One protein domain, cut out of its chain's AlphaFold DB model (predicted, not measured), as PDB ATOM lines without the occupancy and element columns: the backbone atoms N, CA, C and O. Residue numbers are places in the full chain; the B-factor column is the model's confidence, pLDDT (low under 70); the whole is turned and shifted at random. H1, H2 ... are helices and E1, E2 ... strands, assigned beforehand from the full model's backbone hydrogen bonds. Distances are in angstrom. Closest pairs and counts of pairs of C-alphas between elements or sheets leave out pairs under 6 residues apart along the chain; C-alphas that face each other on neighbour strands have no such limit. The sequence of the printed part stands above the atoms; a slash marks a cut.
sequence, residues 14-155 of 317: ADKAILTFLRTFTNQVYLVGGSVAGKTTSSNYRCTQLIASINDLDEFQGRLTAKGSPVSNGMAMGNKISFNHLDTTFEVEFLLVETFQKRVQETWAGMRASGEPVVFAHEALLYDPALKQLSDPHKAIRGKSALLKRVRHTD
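This is residues 14 to 155 of the 317 residues of an uncharacterized protein of Roseimicrobium sp. ORNL1 (UniProt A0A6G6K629). A strongly twisted sheet of seven strands is the core, sandwiched between helix H1 over one face and the longest helix, H4, over the other. Helices H2 and H5 and strand E8 gather at one end of the longest axis, while H3 and the loop after it lie toward the other end. The printed part has 142 residues, with five named helices and eight named strands in the order H1 E1 H2 E2 H3 E3 E4 E5 H4 H5 E6 E7 E8. The mixed sheet runs E3 E4 E5 E2 E1 E6 E7, with only E5 and E2 parallel among the neighbours, and the class is mixed, helices and strands. The whole is compact, with a radius of gyration of the C-alphas of 15.1 A and spans of 46 by 32 by 31 A.

H1, residues 14 to 22, begins at C-alpha 14 at (31.063, 10.110, -5.300) and measures 12.4 A. E1 is residues 29 to 32, and H2 is residues 34 to 40. E2, residues 47 to 54, measures 21.9 A, and H3, residues 57 to 65, measures 12.5 A. E3 is residues 75 to 77, and E4, residues 80 to 85, measures 15.7 A. E5, residues 88 to 96, is the longest strand at 25.3 A; it ends at C-alpha 96 at (40.505, 30.591, -15.082). H4, residues 97 to 108, measures 16.5 A. H5 is residues 121 to 124, E6 residues 126 to 128 and E7 residues 133 to 135. E8, residues 145 to 148, measures 10.0 A and ends at C-alpha 148 at (37.588, 2.629, -29.709).

In the sheet, E3, E4 and E5 form a meander, each strand the antiparallel neighbour of the one before; N 75 and O 82 are 2.8 A apart, and N 83 and O 90 3.0 A. E5 and E2 are parallel at 22 degrees, with N 50 and O 91 2.8 A apart. E2 and E1 are antiparallel, with N 30 and O 51 2.9 A apart. E1 and E6 are antiparallel, with N 127 and O 31 2.8 A apart. E6 and E7 form a hairpin, with N 135 and O 126 2.8 A apart. E2, H3, E3 and E5, H4 H5, E6 are split strand-helix-strand units, in each of which the first and last strands are joined through helices and have other strands between them in the sheet, E4 and E5 in the first unit and E2 and E1 in the second; both crossovers are right-handed. H1 and H4 lie on opposite faces, which gives three layers, helices on both faces of a sheet. H1 is over E5 at a height over the sheet of 8.0 A, and runs along the strands. H4 is over E2 and E1 at a height over the sheet of 8.3 A, and runs only just slantwise to the strands, at 30.2 degrees to E1 on the local plane. H2 stands at the sheet's level, at 0.8 A, and touches H5, the closest C-alphas being those of Gly 34 and His 122, 5.3 A apart. H3 is only just not on the sheet, with 4 pairs of C-alphas within 10 A. E8 pairs with no named strand; its closest C-alpha to H2 is that of Ala 146, 5.7 A from that of Ala 37. Every O i to N i+4 pair is within hydrogen-bond range in H1, H2, H3 and H4; H5 is too short for such a pair.

The two C-alphas farthest apart are those of Lys 67 and His 153, at 47.6 A. The printed part has no cut. The link from H4 to H5, residues 109 to 120, is the one long link. The mean pLDDT of the printed part is 89.4, and no printed residue is under 70.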
ATOM      1  N   ALA A  14      29.789   9.400  -5.344       92.75
ATOM      2  CA  ALA A  14      31.063  10.110  -5.300       92.75
ATOM      3  C   ALA A  14      31.089  11.274  -6.307       92.75
ATOM      4  O   ALA A  14      31.464  12.389  -5.951       92.75
ATOM      5  N   ASP A  15      30.642  11.043  -7.550       94.75
ATOM      6  CA  ASP A  15      30.584  12.095  -8.575       94.75
ATOM      7  C   ASP A  15      29.661  13.238  -8.147       94.75
ATOM      8  O   ASP A  15      30.020  14.408  -8.268       94.75
ATOM      9  N   LYS A  16      28.473  12.918  -7.620       95.12
ATOM     10  CA  LYS A  16      27.506  13.923  -7.158       95.12
ATOM     11  C   LYS A  16      28.059  14.752  -5.999       95.12
ATOM     12  O   LYS A  16      27.874  15.971  -5.997       95.12
ATOM     13  N   ALA A  17      28.746  14.117  -5.048       95.06
ATOM     14  CA  ALA A  17      29.365  14.797  -3.913       95.06
ATOM     15  C   ALA A  17      30.448  15.779  -4.378       95.06
ATOM     16  O   ALA A  17      30.424  16.951  -3.996       95.06
ATOM     17  N   ILE A  18      31.339  15.345  -5.276       95.44
ATOM     18  CA  ILE A  18      32.393  16.213  -5.813       95.44
ATOM     19  C   ILE A  18      31.823  17.330  -6.683       95.44
ATOM     20  O   ILE A  18      32.226  18.476  -6.524       95.44
ATOM     21  N   LEU A  19      30.835  17.059  -7.536       95.75
ATOM     22  CA  LEU A  19      30.170  18.112  -8.308       95.75
ATOM     23  C   LEU A  19      29.467  19.132  -7.406       95.75
ATOM     24  O   LEU A  19      29.478  20.321  -7.711       95.75
ATOM     25  N   THR A  20      28.885  18.694  -6.288       94.50
ATOM     26  CA  THR A  20      28.297  19.597  -5.285       94.50
ATOM     27  C   THR A  20      29.362  20.469  -4.634       94.50
ATOM     28  O   THR A  20      29.161  21.673  -4.506       94.50
ATOM     29  N   PHE A  21      30.513  19.892  -4.280       93.56
ATOM     30  CA  PHE A  21      31.645  20.653  -3.756       93.56
ATOM     31  C   PHE A  21      32.162  21.684  -4.767       93.56
ATOM     32  O   PHE A  21      32.292  22.855  -4.422       93.56
ATOM     33  N   LEU A  22      32.401  21.290  -6.021       93.88
ATOM     34  CA  LEU A  22      32.875  22.208  -7.064       93.88
ATOM     35  C   LEU A  22      31.880  23.356  -7.295       93.88
ATOM     36  O   LEU A  22      32.280  24.507  -7.449       93.88
ATOM     37  N   ARG A  23      30.575  23.074  -7.201       91.31
ATOM     38  CA  ARG A  23      29.511  24.086  -7.291       91.31
ATOM     39  C   ARG A  23      29.550  25.168  -6.216       91.31
ATOM     40  O   ARG A  23      28.886  26.184  -6.378       91.31
ATOM     41  N   THR A  24      30.321  24.986  -5.146       89.56
ATOM     42  CA  THR A  24      30.466  26.017  -4.108       89.56
ATOM     43  C   THR A  24      31.295  27.221  -4.557       89.56
ATOM     44  O   THR A  24      31.183  28.262  -3.924       89.56
ATOM     45  N   PHE A  25      32.087  27.097  -5.628       88.31
ATOM     46  CA  PHE A  25      32.922  28.183  -6.164       88.31
ATOM     47  C   PHE A  25      32.906  28.277  -7.699       88.31
ATOM     48  O   PHE A  25      33.525  29.169  -8.279       88.31
ATOM     49  N   THR A  26      32.203  27.374  -8.395       90.94
ATOM     50  CA  THR A  26      32.064  27.445  -9.852       90.94
ATOM     51  C   THR A  26      30.759  26.874 -10.379       90.94
ATOM     52  O   THR A  26      30.284  25.837  -9.939       90.94
ATOM     53  N   ASN A  27      30.197  27.516 -11.401       86.62
ATOM     54  CA  ASN A  27      29.018  27.008 -12.105       86.62
ATOM     55  C   ASN A  27      29.371  26.241 -13.386       86.62
ATOM     56  O   ASN A  27      28.473  25.730 -14.052       86.62
ATOM     57  N   GLN A  28      30.653  26.160 -13.747       95.06
ATOM     58  CA  GLN A  28      31.095  25.567 -15.005       95.06
ATOM     59  C   GLN A  28      32.045  24.404 -14.733       95.06
ATOM     60  O   GLN A  28      33.211  24.593 -14.389       95.06
ATOM     61  N   VAL A  29      31.521  23.190 -14.892       96.75
ATOM     62  CA  VAL A  29      32.261  21.941 -14.703       96.75
ATOM     63  C   VAL A  29      31.867  20.970 -15.807       96.75
ATOM     64  O   VAL A  29      30.678  20.798 -16.058       96.75
ATOM     65  N   TYR A  30      32.841  20.306 -16.426       97.06
ATOM     66  CA  TYR A  30      32.599  19.232 -17.392       97.06
ATOM     67  C   TYR A  30      33.331  17.968 -16.971       97.06
ATOM     68  O   TYR A  30      34.467  18.031 -16.508       97.06
ATOM     69  N   LEU A  31      32.697  16.818 -17.192       96.25
ATOM     70  CA  LEU A  31      33.408  15.547 -17.278       96.25
ATOM     71  C   LEU A  31      34.049  15.446 -18.659       96.25
ATOM     72  O   LEU A  31      33.429  15.851 -19.643       96.25
ATOM     73  N   VAL A  32      35.261  14.900 -18.735       94.75
ATOM     74  CA  VAL A  32      36.040  14.900 -19.981       94.75
ATOM     75  C   VAL A  32      36.648  13.542 -20.331       94.75
ATOM     76  O   VAL A  32      36.879  12.688 -19.465       94.75
ATOM     77  N   GLY A  33      36.909  13.357 -21.625       92.25
ATOM     78  CA  GLY A  33      37.713  12.271 -22.172       92.25
ATOM     79  C   GLY A  33      37.142  10.874 -21.928       92.25
ATOM     80  O   GLY A  33      35.930  10.657 -21.853       92.25
ATOM     81  N   GLY A  34      38.040   9.899 -21.770       89.44
ATOM     82  CA  GLY A  34      37.675   8.493 -21.599       89.44
ATOM     83  C   GLY A  34      36.815   8.207 -20.365       89.44
ATOM     84  O   GLY A  34      35.994   7.292 -20.397       89.44
ATOM     85  N   SER A  35      36.897   9.033 -19.315       89.75
ATOM     86  CA  SER A  35      36.023   8.886 -18.141       89.75
ATOM     87  C   SER A  35      34.533   9.044 -18.490       89.75
ATOM     88  O   SER A  35      33.688   8.343 -17.934       89.75
ATOM     89  N   VAL A  36      34.204   9.885 -19.481       93.69
ATOM     90  CA  VAL A  36      32.842  10.036 -20.020       93.69
ATOM     91  C   VAL A  36      32.403   8.756 -20.733       93.69
ATOM     92  O   VAL A  36      31.279   8.288 -20.526       93.69
ATOM     93  N   ALA A  37      33.294   8.148 -21.523       92.25
ATOM     94  CA  ALA A  37      33.031   6.865 -22.174       92.25
ATOM     95  C   ALA A  37      32.783   5.754 -21.145       92.25
ATOM     96  O   ALA A  37      31.760   5.079 -21.228       92.25
ATOM     97  N   GLY A  38      33.646   5.632 -20.131       90.44
ATOM     98  CA  GLY A  38      33.512   4.632 -19.070       90.44
ATOM     99  C   GLY A  38      32.198   4.747 -18.294       90.44
ATOM    100  O   GLY A  38      31.536   3.741 -18.043       90.44
ATOM    101  N   LYS A  39      31.755   5.969 -17.971       91.19
ATOM    102  CA  LYS A  39      30.450   6.171 -17.317       91.19
ATOM    103  C   LYS A  39      29.274   5.872 -18.246       91.19
ATOM    104  O   LYS A  39      28.252   5.357 -17.798       91.19
ATOM    105  N   THR A  40      29.411   6.157 -19.540       90.50
ATOM    106  CA  THR A  40      28.376   5.850 -20.542       90.50
ATOM    107  C   THR A  40      28.183   4.342 -20.711       90.50
ATOM    108  O   THR A  40      27.050   3.872 -20.822       90.50
ATOM    109  N   THR A  41      29.272   3.572 -20.675       88.88
ATOM    110  CA  THR A  41      29.260   2.105 -20.803       88.88
ATOM    111  C   THR A  41      29.014   1.374 -19.485       88.88
ATOM    112  O   THR A  41      28.999   0.145 -19.473       88.88
ATOM    113  N   SER A  42      28.802   2.104 -18.379       86.19
ATOM    114  CA  SER A  42      28.695   1.538 -17.024       86.19
ATOM    115  C   SER A  42      29.896   0.658 -16.657       86.19
ATOM    116  O   SER A  42      29.746  -0.374 -16.006       86.19
ATOM    117  N   SER A  43      31.093   1.050 -17.104       85.44
ATOM    118  CA  SER A  43      32.325   0.404 -16.670       85.44
ATOM    119  C   SER A  43      32.471   0.516 -15.149       85.44
ATOM    120  O   SER A  43      32.125   1.538 -14.555       85.44
ATOM    121  N   ASN A  44      33.077  -0.499 -14.529       81.31
ATOM    122  CA  ASN A  44      33.492  -0.462 -13.121       81.31
ATOM    123  C   ASN A  44      34.665   0.503 -12.867       81.31
ATOM    124  O   ASN A  44      35.220   0.523 -11.772       81.31
ATOM    125  N   TYR A  45      35.065   1.269 -13.882       77.25
ATOM    126  CA  TYR A  45      36.106   2.277 -13.817       77.25
ATOM    127  C   TYR A  45      35.810   3.320 -12.742       77.25
ATOM    128  O   TYR A  45      34.809   4.036 -12.812       77.25
ATOM    129  N   ARG A  46      36.708   3.435 -11.761       81.94
ATOM    130  CA  ARG A  46      36.546   4.331 -10.611       81.94
ATOM    131  C   ARG A  46      37.438   5.559 -10.719       81.94
ATOM    132  O   ARG A  46      38.001   6.006  -9.725       81.94
ATOM    133  N   CYS A  47      37.578   6.115 -11.919       85.19
ATOM    134  CA  CYS A  47      38.215   7.411 -12.095       85.19
ATOM    135  C   CYS A  47      37.315   8.380 -12.873       85.19
ATOM    136  O   CYS A  47      36.605   8.011 -13.811       85.19
ATOM    137  N   THR A  48      37.313   9.636 -12.443       90.88
ATOM    138  CA  THR A  48      36.532  10.716 -13.039       90.88
ATOM    139  C   THR A  48      37.473  11.863 -13.367       90.88
ATOM    140  O   THR A  48      38.134  12.400 -12.481       90.88
ATOM    141  N   GLN A  49      37.514  12.248 -14.641       93.00
ATOM    142  CA  GLN A  49      38.279  13.401 -15.101       93.00
ATOM    143  C   GLN A  49      37.331  14.580 -15.274       93.00
ATOM    144  O   GLN A  49      36.311  14.466 -15.959       93.00
ATOM    145  N   LEU A  50      37.667  15.697 -14.639       96.12
ATOM    146  CA  LEU A  50      36.878  16.919 -14.637       96.12
ATOM    147  C   LEU A  50      37.736  18.096 -15.093       96.12
ATOM    148  O   LEU A  50      38.918  18.178 -14.769       96.12
ATOM    149  N   ILE A  51      37.102  19.042 -15.773       96.19
ATOM    150  CA  ILE A  51      37.602  20.410 -15.908       96.19
ATOM    151  C   ILE A  51      36.620  21.341 -15.196       96.19
ATOM    152  O   ILE A  51      35.406  21.168 -15.322       96.19
ATOM    153  N   ALA A  52      37.126  22.304 -14.434       96.69
ATOM    154  CA  ALA A  52      36.335  23.234 -13.638       96.69
ATOM    155  C   ALA A  52      36.841  24.667 -13.837       96.69
ATOM    156  O   ALA A  52      38.044  24.920 -13.776       96.69
ATOM    157  N   SER A  53      35.922  25.602 -14.071       97.19
ATOM    158  CA  SER A  53      36.255  27.025 -14.151       97.19
ATOM    159  C   SER A  53      36.512  27.591 -12.754       97.19
ATOM    160  O   SER A  53      35.826  27.205 -11.813       97.19
ATOM    161  N   ILE A  54      37.452  28.514 -12.607       93.50
ATOM    162  CA  ILE A  54      37.680  29.317 -11.408       93.50
ATOM    163  C   ILE A  54      37.261  30.746 -11.742       93.50
ATOM    164  O   ILE A  54      37.873  31.391 -12.596       93.50
ATOM    165  N   ASN A  55      36.225  31.233 -11.059       88.94
ATOM    166  CA  ASN A  55      35.757  32.613 -11.209       88.94
ATOM    167  C   ASN A  55      36.553  33.591 -10.333       88.94
ATOM    168  O   ASN A  55      36.749  34.736 -10.723       88.94
ATOM    169  N   ASP A  56      36.995  33.127  -9.164       87.44
ATOM    170  CA  ASP A  56      37.724  33.902  -8.164       87.44
ATOM    171  C   ASP A  56      38.833  33.020  -7.570       87.44
ATOM    172  O   ASP A  56      38.572  31.933  -7.041       87.44
ATOM    173  N   LEU A  57      40.082  33.462  -7.718       86.69
ATOM    174  CA  LEU A  57      41.252  32.704  -7.286       86.69
ATOM    175  C   LEU A  57      41.387  32.670  -5.757       86.69
ATOM    176  O   LEU A  57      41.804  31.643  -5.217       86.69
ATOM    177  N   ASP A  58      41.018  33.748  -5.071       85.75
ATOM    178  CA  ASP A  58      41.129  33.859  -3.617       85.75
ATOM    179  C   ASP A  58      40.055  33.002  -2.943       85.75
ATOM    180  O   ASP A  58      40.357  32.225  -2.029       85.75
ATOM    181  N   GLU A  59      38.814  33.043  -3.450       87.25
ATOM    182  CA  GLU A  59      37.762  32.135  -2.980       87.25
ATOM    183  C   GLU A  59      38.169  30.676  -3.212       87.25
ATOM    184  O   GLU A  59      38.074  29.848  -2.301       87.25
ATOM    185  N   PHE A  60      38.680  30.351  -4.403       87.62
ATOM    186  CA  PHE A  60      39.157  29.008  -4.719       87.62
ATOM    187  C   PHE A  60      40.225  28.522  -3.729       87.62
ATOM    188  O   PHE A  60      40.091  27.427  -3.174       87.62
ATOM    189  N   GLN A  61      41.247  29.333  -3.439       85.56
ATOM    190  CA  GLN A  61      42.291  28.983  -2.467       85.56
ATOM    191  C   GLN A  61      41.723  28.757  -1.058       85.56
ATOM    192  O   GLN A  61      42.095  27.786  -0.383       85.56
ATOM    193  N   GLY A  62      40.772  29.592  -0.633       84.19
ATOM    194  CA  GLY A  62      40.054  29.406   0.628       84.19
ATOM    195  C   GLY A  62      39.296  28.074   0.685       84.19
ATOM    196  O   GLY A  62      39.332  27.375   1.698       84.19
ATOM    197  N   ARG A  63      38.657  27.656  -0.416       86.00
ATOM    198  CA  ARG A  63      37.906  26.385  -0.505       86.00
ATOM    199  C   ARG A  63      38.806  25.153  -0.554       86.00
ATOM    200  O   ARG A  63      38.443  24.112   0.001       86.00
ATOM    201  N   LEU A  64      39.972  25.247  -1.192       82.12
ATOM    202  CA  LEU A  64      40.951  24.154  -1.215       82.12
ATOM    203  C   LEU A  64      41.482  23.838   0.189       82.12
ATOM    204  O   LEU A  64      41.644  22.671   0.542       82.12
ATOM    205  N   THR A  65      41.735  24.881   0.982       82.56
ATOM    206  CA  THR A  65      42.364  24.777   2.309       82.56
ATOM    207  C   THR A  65      41.361  24.628   3.454       82.56
ATOM    208  O   THR A  65      41.750  24.306   4.579       82.56
ATOM    209  N   ALA A  66      40.065  24.807   3.184       84.44
ATOM    210  CA  ALA A  66      39.011  24.638   4.172       84.44
ATOM    211  C   ALA A  66      39.013  23.226   4.786       84.44
ATOM    212  O   ALA A  66      39.110  22.204   4.098       84.44
ATOM    213  N   LYS A  67      38.840  23.160   6.111       80.81
ATOM    214  CA  LYS A  67      38.725  21.891   6.840       80.81
ATOM    215  C   LYS A  67      37.552  21.073   6.290       80.81
ATOM    216  O   LYS A  67      36.431  21.565   6.219       80.81
ATOM    217  N   GLY A  68      37.812  19.813   5.942       81.31
ATOM    218  CA  GLY A  68      36.807  18.912   5.362       81.31
ATOM    219  C   GLY A  68      36.647  19.033   3.845       81.31
ATOM    220  O   GLY A  68      35.818  18.332   3.271       81.31
ATOM    221  N   SER A  69      37.449  19.873   3.184       85.75
ATOM    222  CA  SER A  69      37.498  19.928   1.726       85.75
ATOM    223  C   SER A  69      37.936  18.570   1.152       85.75
ATOM    224  O   SER A  69      38.983  18.054   1.563       85.75
ATOM    225  N   PRO A  70      37.185  17.973   0.203       84.12
ATOM    226  CA  PRO A  70      37.508  16.658  -0.355       84.12
ATOM    227  C   PRO A  70      38.833  16.654  -1.126       84.12
ATOM    228  O   PRO A  70      39.425  15.597  -1.324       84.12
ATOM    229  N   VAL A  71      39.316  17.833  -1.526       83.75
ATOM    230  CA  VAL A  71      40.560  18.010  -2.282       83.75
ATOM    231  C   VAL A  71      41.763  18.362  -1.408       83.75
ATOM    232  O   VAL A  71      42.881  18.356  -1.908       83.75
ATOM    233  N   SER A  72      41.564  18.631  -0.111       78.81
ATOM    234  CA  SER A  72      42.620  19.110   0.804       78.81
ATOM    235  C   SER A  72      43.801  18.150   0.956       78.81
ATOM    236  O   SER A  72      44.933  18.585   1.138       78.81
ATOM    237  N   ASN A  73      43.552  16.844   0.846       74.25
ATOM    238  CA  ASN A  73      44.605  15.831   0.895       74.25
ATOM    239  C   ASN A  73      45.203  15.523  -0.482       74.25
ATOM    240  O   ASN A  73      46.076  14.668  -0.551       74.25
ATOM    241  N   GLY A  74      44.696  16.157  -1.548       72.88
ATOM    242  CA  GLY A  74      44.998  15.899  -2.954       72.88
ATOM    243  C   GLY A  74      46.458  16.117  -3.345       72.88
ATOM    244  O   GLY A  74      47.141  16.986  -2.809       72.88
ATOM    245  N   MET A  75      46.922  15.377  -4.350       77.44
ATOM    246  CA  MET A  75      48.195  15.639  -5.015       77.44
ATOM    247  C   MET A  75      47.980  16.670  -6.122       77.44
ATOM    248  O   MET A  75      47.298  16.400  -7.114       77.44
ATOM    249  N   ALA A  76      48.568  17.849  -5.953       74.81
ATOM    250  CA  ALA A  76      48.510  18.910  -6.945       74.81
ATOM    251  C   ALA A  76      49.691  18.842  -7.920       74.81
ATOM    252  O   ALA A  76      50.820  18.539  -7.538       74.81
ATOM    253  N   MET A  77      49.430  19.165  -9.183       72.94
ATOM    254  CA  MET A  77      50.445  19.269 -10.220       72.94
ATOM    255  C   MET A  77      50.010  20.286 -11.277       72.94
ATOM    256  O   MET A  77      49.129  20.023 -12.099       72.94
ATOM    257  N   GLY A  78      50.680  21.439 -11.284       82.56
ATOM    258  CA  GLY A  78      50.258  22.578 -12.093       82.56
ATOM    259  C   GLY A  78      48.833  22.988 -11.720       82.56
ATOM    260  O   GLY A  78      48.520  23.172 -10.549       82.56
ATOM    261  N   ASN A  79      47.960  23.066 -12.719       84.62
ATOM    262  CA  ASN A  79      46.546  23.407 -12.576       84.62
ATOM    263  C   ASN A  79      45.634  22.198 -12.277       84.62
ATOM    264  O   ASN A  79      44.413  22.334 -12.270       84.62
ATOM    265  N   LYS A  80      46.199  21.006 -12.052       87.44
ATOM    266  CA  LYS A  80      45.441  19.780 -11.779       87.44
ATOM    267  C   LYS A  80      45.593  19.334 -10.334       87.44
ATOM    268  O   LYS A  80      46.687  19.402  -9.781       87.44
ATOM    269  N   ILE A  81      44.524  18.801  -9.753       84.19
ATOM    270  CA  ILE A  81      44.560  18.118  -8.456       84.19
ATOM    271  C   ILE A  81      43.977  16.720  -8.624       84.19
ATOM    272  O   ILE A  81      42.869  16.554  -9.134       84.19
ATOM    273  N   SER A  82      44.736  15.718  -8.186       82.88
ATOM    274  CA  SER A  82      44.302  14.324  -8.118       82.88
ATOM    275  C   SER A  82      44.037  13.926  -6.672       82.88
ATOM    276  O   SER A  82      44.901  14.092  -5.815       82.88
ATOM    277  N   PHE A  83      42.855  13.399  -6.378       81.44
ATOM    278  CA  PHE A  83      42.469  13.003  -5.022       81.44
ATOM    279  C   PHE A  83      41.468  11.848  -5.056       81.44
ATOM    280  O   PHE A  83      40.867  11.558  -6.086       81.44
ATOM    281  N   ASN A  84      41.275  11.192  -3.915       81.19
ATOM    282  CA  ASN A  84      40.256  10.161  -3.767       81.19
ATOM    283  C   ASN A  84      39.077  10.704  -2.973       81.19
ATOM    284  O   ASN A  84      39.261  11.400  -1.974       81.19
ATOM    285  N   HIS A  85      37.873  10.322  -3.376       83.94
ATOM    286  CA  HIS A  85      36.679  10.520  -2.577       83.94
ATOM    287  C   HIS A  85      35.800   9.279  -2.668       83.94
ATOM    288  O   HIS A  85      35.406   8.865  -3.761       83.94
ATOM    289  N   LEU A  86      35.515   8.688  -1.502       85.00
ATOM    290  CA  LEU A  86      35.023   7.315  -1.406       85.00
ATOM    291  C   LEU A  86      35.976   6.385  -2.183       85.00
ATOM    292  O   LEU A  86      37.193   6.502  -2.057       85.00
ATOM    293  N   ASP A  87      35.424   5.517  -3.020       78.25
ATOM    294  CA  ASP A  87      36.158   4.545  -3.826       78.25
ATOM    295  C   ASP A  87      36.565   5.071  -5.219       78.25
ATOM    296  O   ASP A  87      37.006   4.285  -6.059       78.25
ATOM    297  N   THR A  88      36.393   6.370  -5.491       82.75
ATOM    298  CA  THR A  88      36.639   6.979  -6.809       82.75
ATOM    299  C   THR A  88      37.811   7.954  -6.758       82.75
ATOM    300  O   THR A  88      37.882   8.826  -5.889       82.75
ATOM    301  N   THR A  89      38.710   7.848  -7.731       84.75
ATOM    302  CA  THR A  89      39.761   8.834  -7.991       84.75
ATOM    303  C   THR A  89      39.234   9.949  -8.876       84.75
ATOM    304  O   THR A  89      38.647   9.711  -9.928       84.75
ATOM    305  N   PHE A  90      39.472  11.183  -8.472       87.25
ATOM    306  CA  PHE A  90      39.143  12.371  -9.237       87.25
ATOM    307  C   PHE A  90      40.430  13.032  -9.704       87.25
ATOM    308  O   PHE A  90      41.323  13.273  -8.896       87.25
ATOM    309  N   GLU A  91      40.503  13.346 -10.993       90.38
ATOM    310  CA  GLU A  91      41.486  14.268 -11.558       90.38
ATOM    311  C   GLU A  91      40.723  15.510 -12.007       90.38
ATOM    312  O   GLU A  91      39.907  15.442 -12.927       90.38
ATOM    313  N   VAL A  92      40.951  16.633 -11.333       93.19
ATOM    314  CA  VAL A  92      40.264  17.890 -11.632       93.19
ATOM    315  C   VAL A  92      41.278  18.903 -12.126       93.19
ATOM    316  O   VAL A  92      42.218  19.242 -11.410       93.19
ATOM    317  N   GLU A  93      41.088  19.373 -13.352       93.62
ATOM    318  CA  GLU A  93      41.809  20.505 -13.918       93.62
ATOM    319  C   GLU A  93      41.044  21.793 -13.614       93.62
ATOM    320  O   GLU A  93      39.890  21.951 -14.014       93.62
ATOM    321  N   PHE A  94      41.684  22.712 -12.906       92.12
ATOM    322  CA  PHE A  94      41.108  23.995 -12.536       92.12
ATOM    323  C   PHE A  94      41.670  25.092 -13.434       92.12
ATOM    324  O   PHE A  94      42.883  25.242 -13.554       92.12
ATOM    325  N   LEU A  95      40.799  25.855 -14.084       94.31
ATOM    326  CA  LEU A  95      41.182  26.836 -15.101       94.31
ATOM    327  C   LEU A  95      40.480  28.160 -14.847       94.31
ATOM    328  O   LEU A  95      39.291  28.162 -14.555       94.31
ATOM    329  N   LEU A  96      41.171  29.285 -15.024       94.19
ATOM    330  CA  LEU A  96      40.505  30.591 -15.082       94.19
ATOM    331  C   LEU A  96      39.504  30.629 -16.246       94.19
ATOM    332  O   LEU A  96      39.670  29.908 -17.231       94.19
ATOM    333  N   VAL A  97      38.479  31.477 -16.134       94.25
ATOM    334  CA  VAL A  97      37.311  31.499 -17.037       94.25
ATOM    335  C   VAL A  97      37.686  31.490 -18.526       94.25
ATOM    336  O   VAL A  97      37.152  30.679 -19.284       94.25
ATOM    337  N   GLU A  98      38.612  32.346 -18.960       93.69
ATOM    338  CA  GLU A  98      39.014  32.436 -20.373       93.69
ATOM    339  C   GLU A  98      39.710  31.153 -20.853       93.69
ATOM    340  O   GLU A  98      39.353  30.580 -21.887       93.69
ATOM    341  N   THR A  99      40.655  30.640 -20.062       95.06
ATOM    342  CA  THR A  99      41.376  29.395 -20.356       95.06
ATOM    343  C   THR A  99      40.445  28.187 -20.324       95.06
ATOM    344  O   THR A  99      40.575  27.285 -21.149       95.06
ATOM    345  N   PHE A 100      39.459  28.177 -19.425       96.38
ATOM    346  CA  PHE A 100      38.423  27.153 -19.367       96.38
ATOM    347  C   PHE A 100      37.596  27.127 -20.656       96.38
ATOM    348  O   PHE A 100      37.430  26.068 -21.263       96.38
ATOM    349  N   GLN A 101      37.118  28.286 -21.114       95.75
ATOM    350  CA  GLN A 101      36.350  28.389 -22.357       95.75
ATOM    351  C   GLN A 101      37.169  27.922 -23.560       95.75
ATOM    352  O   GLN A 101      36.680  27.124 -24.363       95.75
ATOM    353  N   LYS A 102      38.434  28.349 -23.645       95.31
ATOM    354  CA  LYS A 102      39.368  27.885 -24.674       95.31
ATOM    355  C   LYS A 102      39.555  26.367 -24.616       95.31
ATOM    356  O   LYS A 102      39.419  25.702 -25.639       95.31
ATOM    357  N   ARG A 103      39.773  25.792 -23.429       94.69
ATOM    358  CA  ARG A 103      39.961  24.345 -23.246       94.69
ATOM    359  C   ARG A 103      38.727  23.536 -23.657       94.69
ATOM    360  O   ARG A 103      38.866  22.474 -24.272       94.69
ATOM    361  N   VAL A 104      37.526  24.028 -23.348       95.44
ATOM    362  CA  VAL A 104      36.254  23.427 -23.786       95.44
ATOM    363  C   VAL A 104      36.142  23.460 -25.312       95.44
ATOM    364  O   VAL A 104      35.836  22.434 -25.919       95.44
ATOM    365  N   GLN A 105      36.437  24.601 -25.943       95.00
ATOM    366  CA  GLN A 105      36.407  24.748 -27.403       95.00
ATOM    367  C   GLN A 105      37.433  23.849 -28.101       95.00
ATOM    368  O   GLN A 105      37.093  23.170 -29.066       95.00
ATOM    369  N   GLU A 106      38.661  23.792 -27.591       94.62
ATOM    370  CA  GLU A 106      39.718  22.911 -28.091       94.62
ATOM    371  C   GLU A 106      39.311  21.442 -27.993       94.62
ATOM    372  O   GLU A 106      39.440  20.697 -28.961       94.62
ATOM    373  N   THR A 107      38.757  21.020 -26.853       92.56
ATOM    374  CA  THR A 107      38.299  19.634 -26.690       92.56
ATOM    375  C   THR A 107      37.154  19.319 -27.656       92.56
ATOM    376  O   THR A 107      37.174  18.273 -28.302       92.56
ATOM    377  N   TRP A 108      36.206  20.246 -27.839       91.31
ATOM    378  CA  TRP A 108      35.145  20.114 -28.844       91.31
ATOM    379  C   TRP A 108      35.700  20.020 -30.274       91.31
ATOM    380  O   TRP A 108      35.182  19.266 -31.096       91.31
ATOM    381  N   ALA A 109      36.767  20.760 -30.574       92.38
ATOM    382  CA  ALA A 109      37.475  20.713 -31.850       92.38
ATOM    383  C   ALA A 109      38.340  19.449 -32.034       92.38
ATOM    384  O   ALA A 109      38.948  19.284 -33.089       92.38
ATOM    385  N   GLY A 110      38.387  18.548 -31.046       92.62
ATOM    386  CA  GLY A 110      39.193  17.332 -31.112       92.62
ATOM    387  C   GLY A 110      40.667  17.570 -30.795       92.62
ATOM    388  O   GLY A 110      41.527  16.911 -31.375       92.62
ATOM    389  N   MET A 111      40.972  18.501 -29.891       92.75
ATOM    390  CA  MET A 111      42.334  18.850 -29.488       92.75
ATOM    391  C   MET A 111      42.607  18.477 -28.022       92.75
ATOM    392  O   MET A 111      41.814  18.732 -27.106       92.75
ATOM    393  N   ARG A 112      43.778  17.888 -27.784       87.62
ATOM    394  CA  ARG A 112      44.328  17.614 -26.452       87.62
ATOM    395  C   ARG A 112      44.776  18.906 -25.776       87.62
ATOM    396  O   ARG A 112      45.004  19.917 -26.429       87.62
ATOM    397  N   ALA A 113      44.991  18.840 -24.462       82.06
ATOM    398  CA  ALA A 113      45.543  19.957 -23.688       82.06
ATOM    399  C   ALA A 113      46.952  20.381 -24.152       82.06
ATOM    400  O   ALA A 113      47.361  21.508 -23.913       82.06
ATOM    401  N   SER A 114      47.688  19.492 -24.831       82.88
ATOM    402  CA  SER A 114      48.979  19.804 -25.458       82.88
ATOM    403  C   SER A 114      48.863  20.639 -26.739       82.88
ATOM    404  O   SER A 114      49.886  21.035 -27.288       82.88
ATOM    405  N   GLY A 115      47.650  20.881 -27.247       86.12
ATOM    406  CA  GLY A 115      47.427  21.504 -28.552       86.12
ATOM    407  C   GLY A 115      47.580  20.542 -29.733       86.12
ATOM    408  O   GLY A 115      47.520  20.971 -30.882       86.12
ATOM    409  N   GLU A 116      47.754  19.243 -29.486       89.75
ATOM    410  CA  GLU A 116      47.772  18.223 -30.537       89.75
ATOM    411  C   GLU A 116      46.365  17.673 -30.810       89.75
ATOM    412  O   GLU A 116      45.563  17.560 -29.880       89.75
ATOM    413  N   PRO A 117      46.052  17.257 -32.048       91.94
ATOM    414  CA  PRO A 117      44.809  16.551 -32.333       91.94
ATOM    415  C   PRO A 117      44.704  15.242 -31.544       91.94
ATOM    416  O   PRO A 117      45.689  14.509 -31.404       91.94
ATOM    417  N   VAL A 118      43.497  14.915 -31.086       93.06
ATOM    418  CA  VAL A 118      43.217  13.616 -30.472       93.06
ATOM    419  C   VAL A 118      43.425  12.489 -31.482       93.06
ATOM    420  O   VAL A 118      43.226  12.648 -32.690       93.06
ATOM    421  N   VAL A 119      43.815  11.319 -30.986       92.94
ATOM    422  CA  VAL A 119      43.998  10.129 -31.828       92.94
ATOM    423  C   VAL A 119      42.766   9.248 -31.795       92.94
ATOM    424  O   VAL A 119      42.350   8.730 -32.838       92.94
ATOM    425  N   PHE A 120      42.156   9.115 -30.620       93.31
ATOM    426  CA  PHE A 120      40.944   8.343 -30.417       93.31
ATOM    427  C   PHE A 120      39.759   9.242 -30.067       93.31
ATOM    428  O   PHE A 120      39.871  10.222 -29.337       93.31
ATOM    429  N   ALA A 121      38.592   8.893 -30.606       94.00
ATOM    430  CA  ALA A 121      37.379   9.698 -30.516       94.00
ATOM    431  C   ALA A 121      36.931   9.961 -29.068       94.00
ATOM    432  O   ALA A 121      36.396  11.030 -28.789       94.00
ATOM    433  N   HIS A 122      37.140   9.005 -28.152       93.44
ATOM    434  CA  HIS A 122      36.715   9.133 -26.753       93.44
ATOM    435  C   HIS A 122      37.502  10.194 -25.979       93.44
ATOM    436  O   HIS A 122      37.008  10.688 -24.971       93.44
ATOM    437  N   GLU A 123      38.691  10.583 -26.446       93.62
ATOM    438  CA  GLU A 123      39.502  11.639 -25.828       93.62
ATOM    439  C   GLU A 123      38.833  13.023 -25.924       93.62
ATOM    440  O   GLU A 123      39.082  13.884 -25.083       93.62
ATOM    441  N   ALA A 124      37.964  13.231 -26.920       95.00
ATOM    442  CA  ALA A 124      37.274  14.498 -27.181       95.00
ATOM    443  C   ALA A 124      35.852  14.564 -26.592       95.00
ATOM    444  O   ALA A 124      35.073  15.450 -26.943       95.00
ATOM    445  N   LEU A 125      35.476  13.612 -25.733       94.81
ATOM    446  CA  LEU A 125      34.168  13.633 -25.085       94.81
ATOM    447  C   LEU A 125      34.114  14.720 -24.013       94.81
ATOM    448  O   LEU A 125      35.015  14.827 -23.180       94.81
ATOM    449  N   LEU A 126      33.019  15.478 -23.996       95.50
ATOM    450  CA  LEU A 126      32.679  16.390 -22.904       95.50
ATOM    451  C   LEU A 126      31.255  16.108 -22.448       95.50
ATOM    452  O   LEU A 126      30.354  15.995 -23.273       95.50
ATOM    453  N   TYR A 127      31.027  16.052 -21.145       95.50
ATOM    454  CA  TYR A 127      29.686  15.957 -20.588       95.50
ATOM    455  C   TYR A 127      29.453  17.068 -19.573       95.50
ATOM    456  O   TYR A 127      30.184  17.171 -18.588       95.50
ATOM    457  N   ASP A 128      28.421  17.871 -19.817       95.06
ATOM    458  CA  ASP A 128      27.926  18.877 -18.886       95.06
ATOM    459  C   ASP A 128      26.926  18.214 -17.917       95.06
ATOM    460  O   ASP A 128      25.815  17.859 -18.330       95.06
ATOM    461  N   PRO A 129      27.267  18.038 -16.629       93.81
ATOM    462  CA  PRO A 129      26.372  17.433 -15.650       93.81
ATOM    463  C   PRO A 129      25.240  18.364 -15.189       93.81
ATOM    464  O   PRO A 129      24.265  17.882 -14.608       93.81
ATOM    465  N   ALA A 130      25.344  19.682 -15.395       91.88
ATOM    466  CA  ALA A 130      24.280  20.634 -15.080       91.88
ATOM    467  C   ALA A 130      23.199  20.617 -16.169       91.88
ATOM    468  O   ALA A 130      22.017  20.461 -15.859       91.88
ATOM    469  N   LEU A 131      23.610  20.691 -17.438       91.62
ATOM    470  CA  LEU A 131      22.708  20.638 -18.594       91.62
ATOM    471  C   LEU A 131      22.342  19.208 -19.016       91.62
ATOM    472  O   LEU A 131      21.435  19.016 -19.826       91.62
ATOM    473  N   LYS A 132      23.024  18.202 -18.455       91.75
ATOM    474  CA  LYS A 132      22.934  16.782 -18.834       91.75
ATOM    475  C   LYS A 132      23.199  16.560 -20.323       91.75
ATOM    476  O   LYS A 132      22.566  15.714 -20.950       91.75
ATOM    477  N   GLN A 133      24.141  17.316 -20.878       91.88
ATOM    478  CA  GLN A 133      24.425  17.337 -22.306       91.88
ATOM    479  C   GLN A 133      25.764  16.666 -22.601       91.88
ATOM    480  O   GLN A 133      26.793  17.045 -22.046       91.88
ATOM    481  N   LEU A 134      25.746  15.683 -23.503       92.75
ATOM    482  CA  LEU A 134      26.948  15.065 -24.055       92.75
ATOM    483  C   LEU A 134      27.354  15.754 -25.361       92.75
ATOM    484  O   LEU A 134      26.559  15.879 -26.296       92.75
ATOM    485  N   SER A 135      28.623  16.113 -25.432       93.38
ATOM    486  CA  SER A 135      29.326  16.577 -26.617       93.38
ATOM    487  C   SER A 135      30.208  15.447 -27.132       93.38
ATOM    488  O   SER A 135      31.139  15.013 -26.453       93.38
ATOM    489  N   ASP A 136      29.907  14.964 -28.333       93.94
ATOM    490  CA  ASP A 136      30.625  13.858 -28.966       93.94
ATOM    491  C   ASP A 136      30.960  14.202 -30.431       93.94
ATOM    492  O   ASP A 136      30.287  13.737 -31.360       93.94
ATOM    493  N   PRO A 137      31.972  15.062 -30.662       92.75
ATOM    494  CA  PRO A 137      32.294  15.585 -31.993       92.75
ATOM    495  C   PRO A 137      32.737  14.487 -32.970       92.75
ATOM    496  O   PRO A 137      32.561  14.605 -34.185       92.75
ATOM    497  N   HIS A 138      33.270  13.381 -32.450       93.56
ATOM    498  CA  HIS A 138      33.811  12.290 -33.251       93.56
ATOM    499  C   HIS A 138      32.945  11.027 -33.259       93.56
ATOM    500  O   HIS A 138      33.322  10.045 -33.910       93.56
ATOM    501  N   LYS A 139      31.755  11.059 -32.647       92.62
ATOM    502  CA  LYS A 139      30.817   9.927 -32.570       92.62
ATOM    503  C   LYS A 139      31.461   8.696 -31.915       92.62
ATOM    504  O   LYS A 139      31.403   7.598 -32.474       92.62
ATOM    505  N   ALA A 140      32.144   8.898 -30.791       92.62
ATOM    506  CA  ALA A 140      32.702   7.835 -29.964       92.62
ATOM    507  C   ALA A 140      31.602   7.005 -29.283       92.62
ATOM    508  O   ALA A 140      31.812   5.825 -29.014       92.62
ATOM    509  N   ILE A 141      30.429   7.588 -29.028       91.94
ATOM    510  CA  ILE A 141      29.300   6.945 -28.358       91.94
ATOM    511  C   ILE A 141      28.222   6.548 -29.372       91.94
ATOM    512  O   ILE A 141      27.773   7.338 -30.204       91.94
ATOM    513  N   ARG A 142      27.746   5.305 -29.266       87.38
ATOM    514  CA  ARG A 142      26.600   4.780 -30.016       87.38
ATOM    515  C   ARG A 142      25.641   4.077 -29.058       87.38
ATOM    516  O   ARG A 142      25.834   2.919 -28.697       87.38
ATOM    517  N   GLY A 143      24.577   4.772 -28.661       83.75
ATOM    518  CA  GLY A 143      23.639   4.255 -27.661       83.75
ATOM    519  C   GLY A 143      24.320   4.115 -26.298       83.75
ATOM    520  O   GLY A 143      24.817   5.102 -25.770       83.75
ATOM    521  N   LYS A 144      24.354   2.896 -25.745       83.38
ATOM    522  CA  LYS A 144      25.041   2.570 -24.477       83.38
ATOM    523  C   LYS A 144      26.454   2.002 -24.669       83.38
ATOM    524  O   LYS A 144      27.050   1.500 -23.722       83.38
ATOM    525  N   SER A 145      26.974   2.042 -25.892       85.62
ATOM    526  CA  SER A 145      28.303   1.533 -26.224       85.62
ATOM    527  C   SER A 145      29.235   2.690 -26.564       85.62
ATOM    528  O   SER A 145      28.838   3.621 -27.267       85.62
ATOM    529  N   ALA A 146      30.479   2.605 -26.106       90.62
ATOM    530  CA  ALA A 146      31.564   3.470 -26.541       90.62
ATOM    531  C   ALA A 146      32.485   2.688 -27.482       90.62
ATOM    532  O   ALA A 146      32.726   1.497 -27.285       90.62
ATOM    533  N   LEU A 147      32.975   3.343 -28.524       91.44
ATOM    534  CA  LEU A 147      33.822   2.747 -29.544       91.44
ATOM    535  C   LEU A 147      35.266   3.178 -29.316       91.44
ATOM    536  O   LEU A 147      35.533   4.367 -29.137       91.44
ATOM    537  N   LEU A 148      36.207   2.241 -29.445       91.06
ATOM    538  CA  LEU A 148      37.588   2.629 -29.709       91.06
ATOM    539  C   LEU A 148      37.667   2.993 -31.193       91.06
ATOM    540  O   LEU A 148      37.892   2.144 -32.056       91.06
ATOM    541  N   LYS A 149      37.404   4.265 -31.485       91.06
ATOM    542  CA  LYS A 149      37.403   4.804 -32.840       91.06
ATOM    543  C   LYS A 149      38.621   5.684 -33.036       91.06
ATOM    544  O   LYS A 149      38.702   6.774 -32.475       91.06
ATOM    545  N   ARG A 150      39.534   5.238 -33.889       91.38
ATOM    546  CA  ARG A 150      40.659   6.052 -34.334       91.38
ATOM    547  C   ARG A 150      40.164   7.169 -35.259       91.38
ATOM    548  O   ARG A 150      39.474   6.893 -36.241       91.38
ATOM    549  N   VAL A 151      40.499   8.417 -34.945       92.00
ATOM    550  CA  VAL A 151      40.164   9.598 -35.766       92.00
ATOM    551  C   VAL A 151      41.370  10.152 -36.515       92.00
ATOM    552  O   VAL A 151      41.200  10.821 -37.530       92.00
ATOM    553  N   ARG A 152      42.584   9.805 -36.072       89.19
ATOM    554  CA  ARG A 152      43.843  10.136 -36.739       89.19
ATOM    555  C   ARG A 152      44.746   8.911 -36.794       89.19
ATOM    556  O   ARG A 152      44.805   8.133 -35.846       89.19
ATOM    557  N   HIS A 153      45.465   8.735 -37.898       84.81
ATOM    558  CA  HIS A 153      46.500   7.711 -37.956       84.81
ATOM    559  C   HIS A 153      47.601   7.999 -36.921       84.81
ATOM    560  O   HIS A 153      47.966   9.151 -36.701       84.81
ATOM    561  N   THR A 154      48.103   6.947 -36.281       82.88
ATOM    562  CA  THR A 154      49.264   7.025 -35.400       82.88
ATOM    563  C   THR A 154      50.046   5.725 -35.492       82.88
ATOM    564  O   THR A 154      49.447   4.640 -35.479       82.88
ATOM    565  N   ASP A 155      51.364   5.877 -35.552       76.50
ATOM    566  CA  ASP A 155      52.351   4.821 -35.350       76.50
ATOM    567  C   ASP A 155      53.029   4.949 -33.975       76.50
ATOM    568  O   ASP A 155      53.910   4.160 -33.637       76.50
TER     569      ASP A 155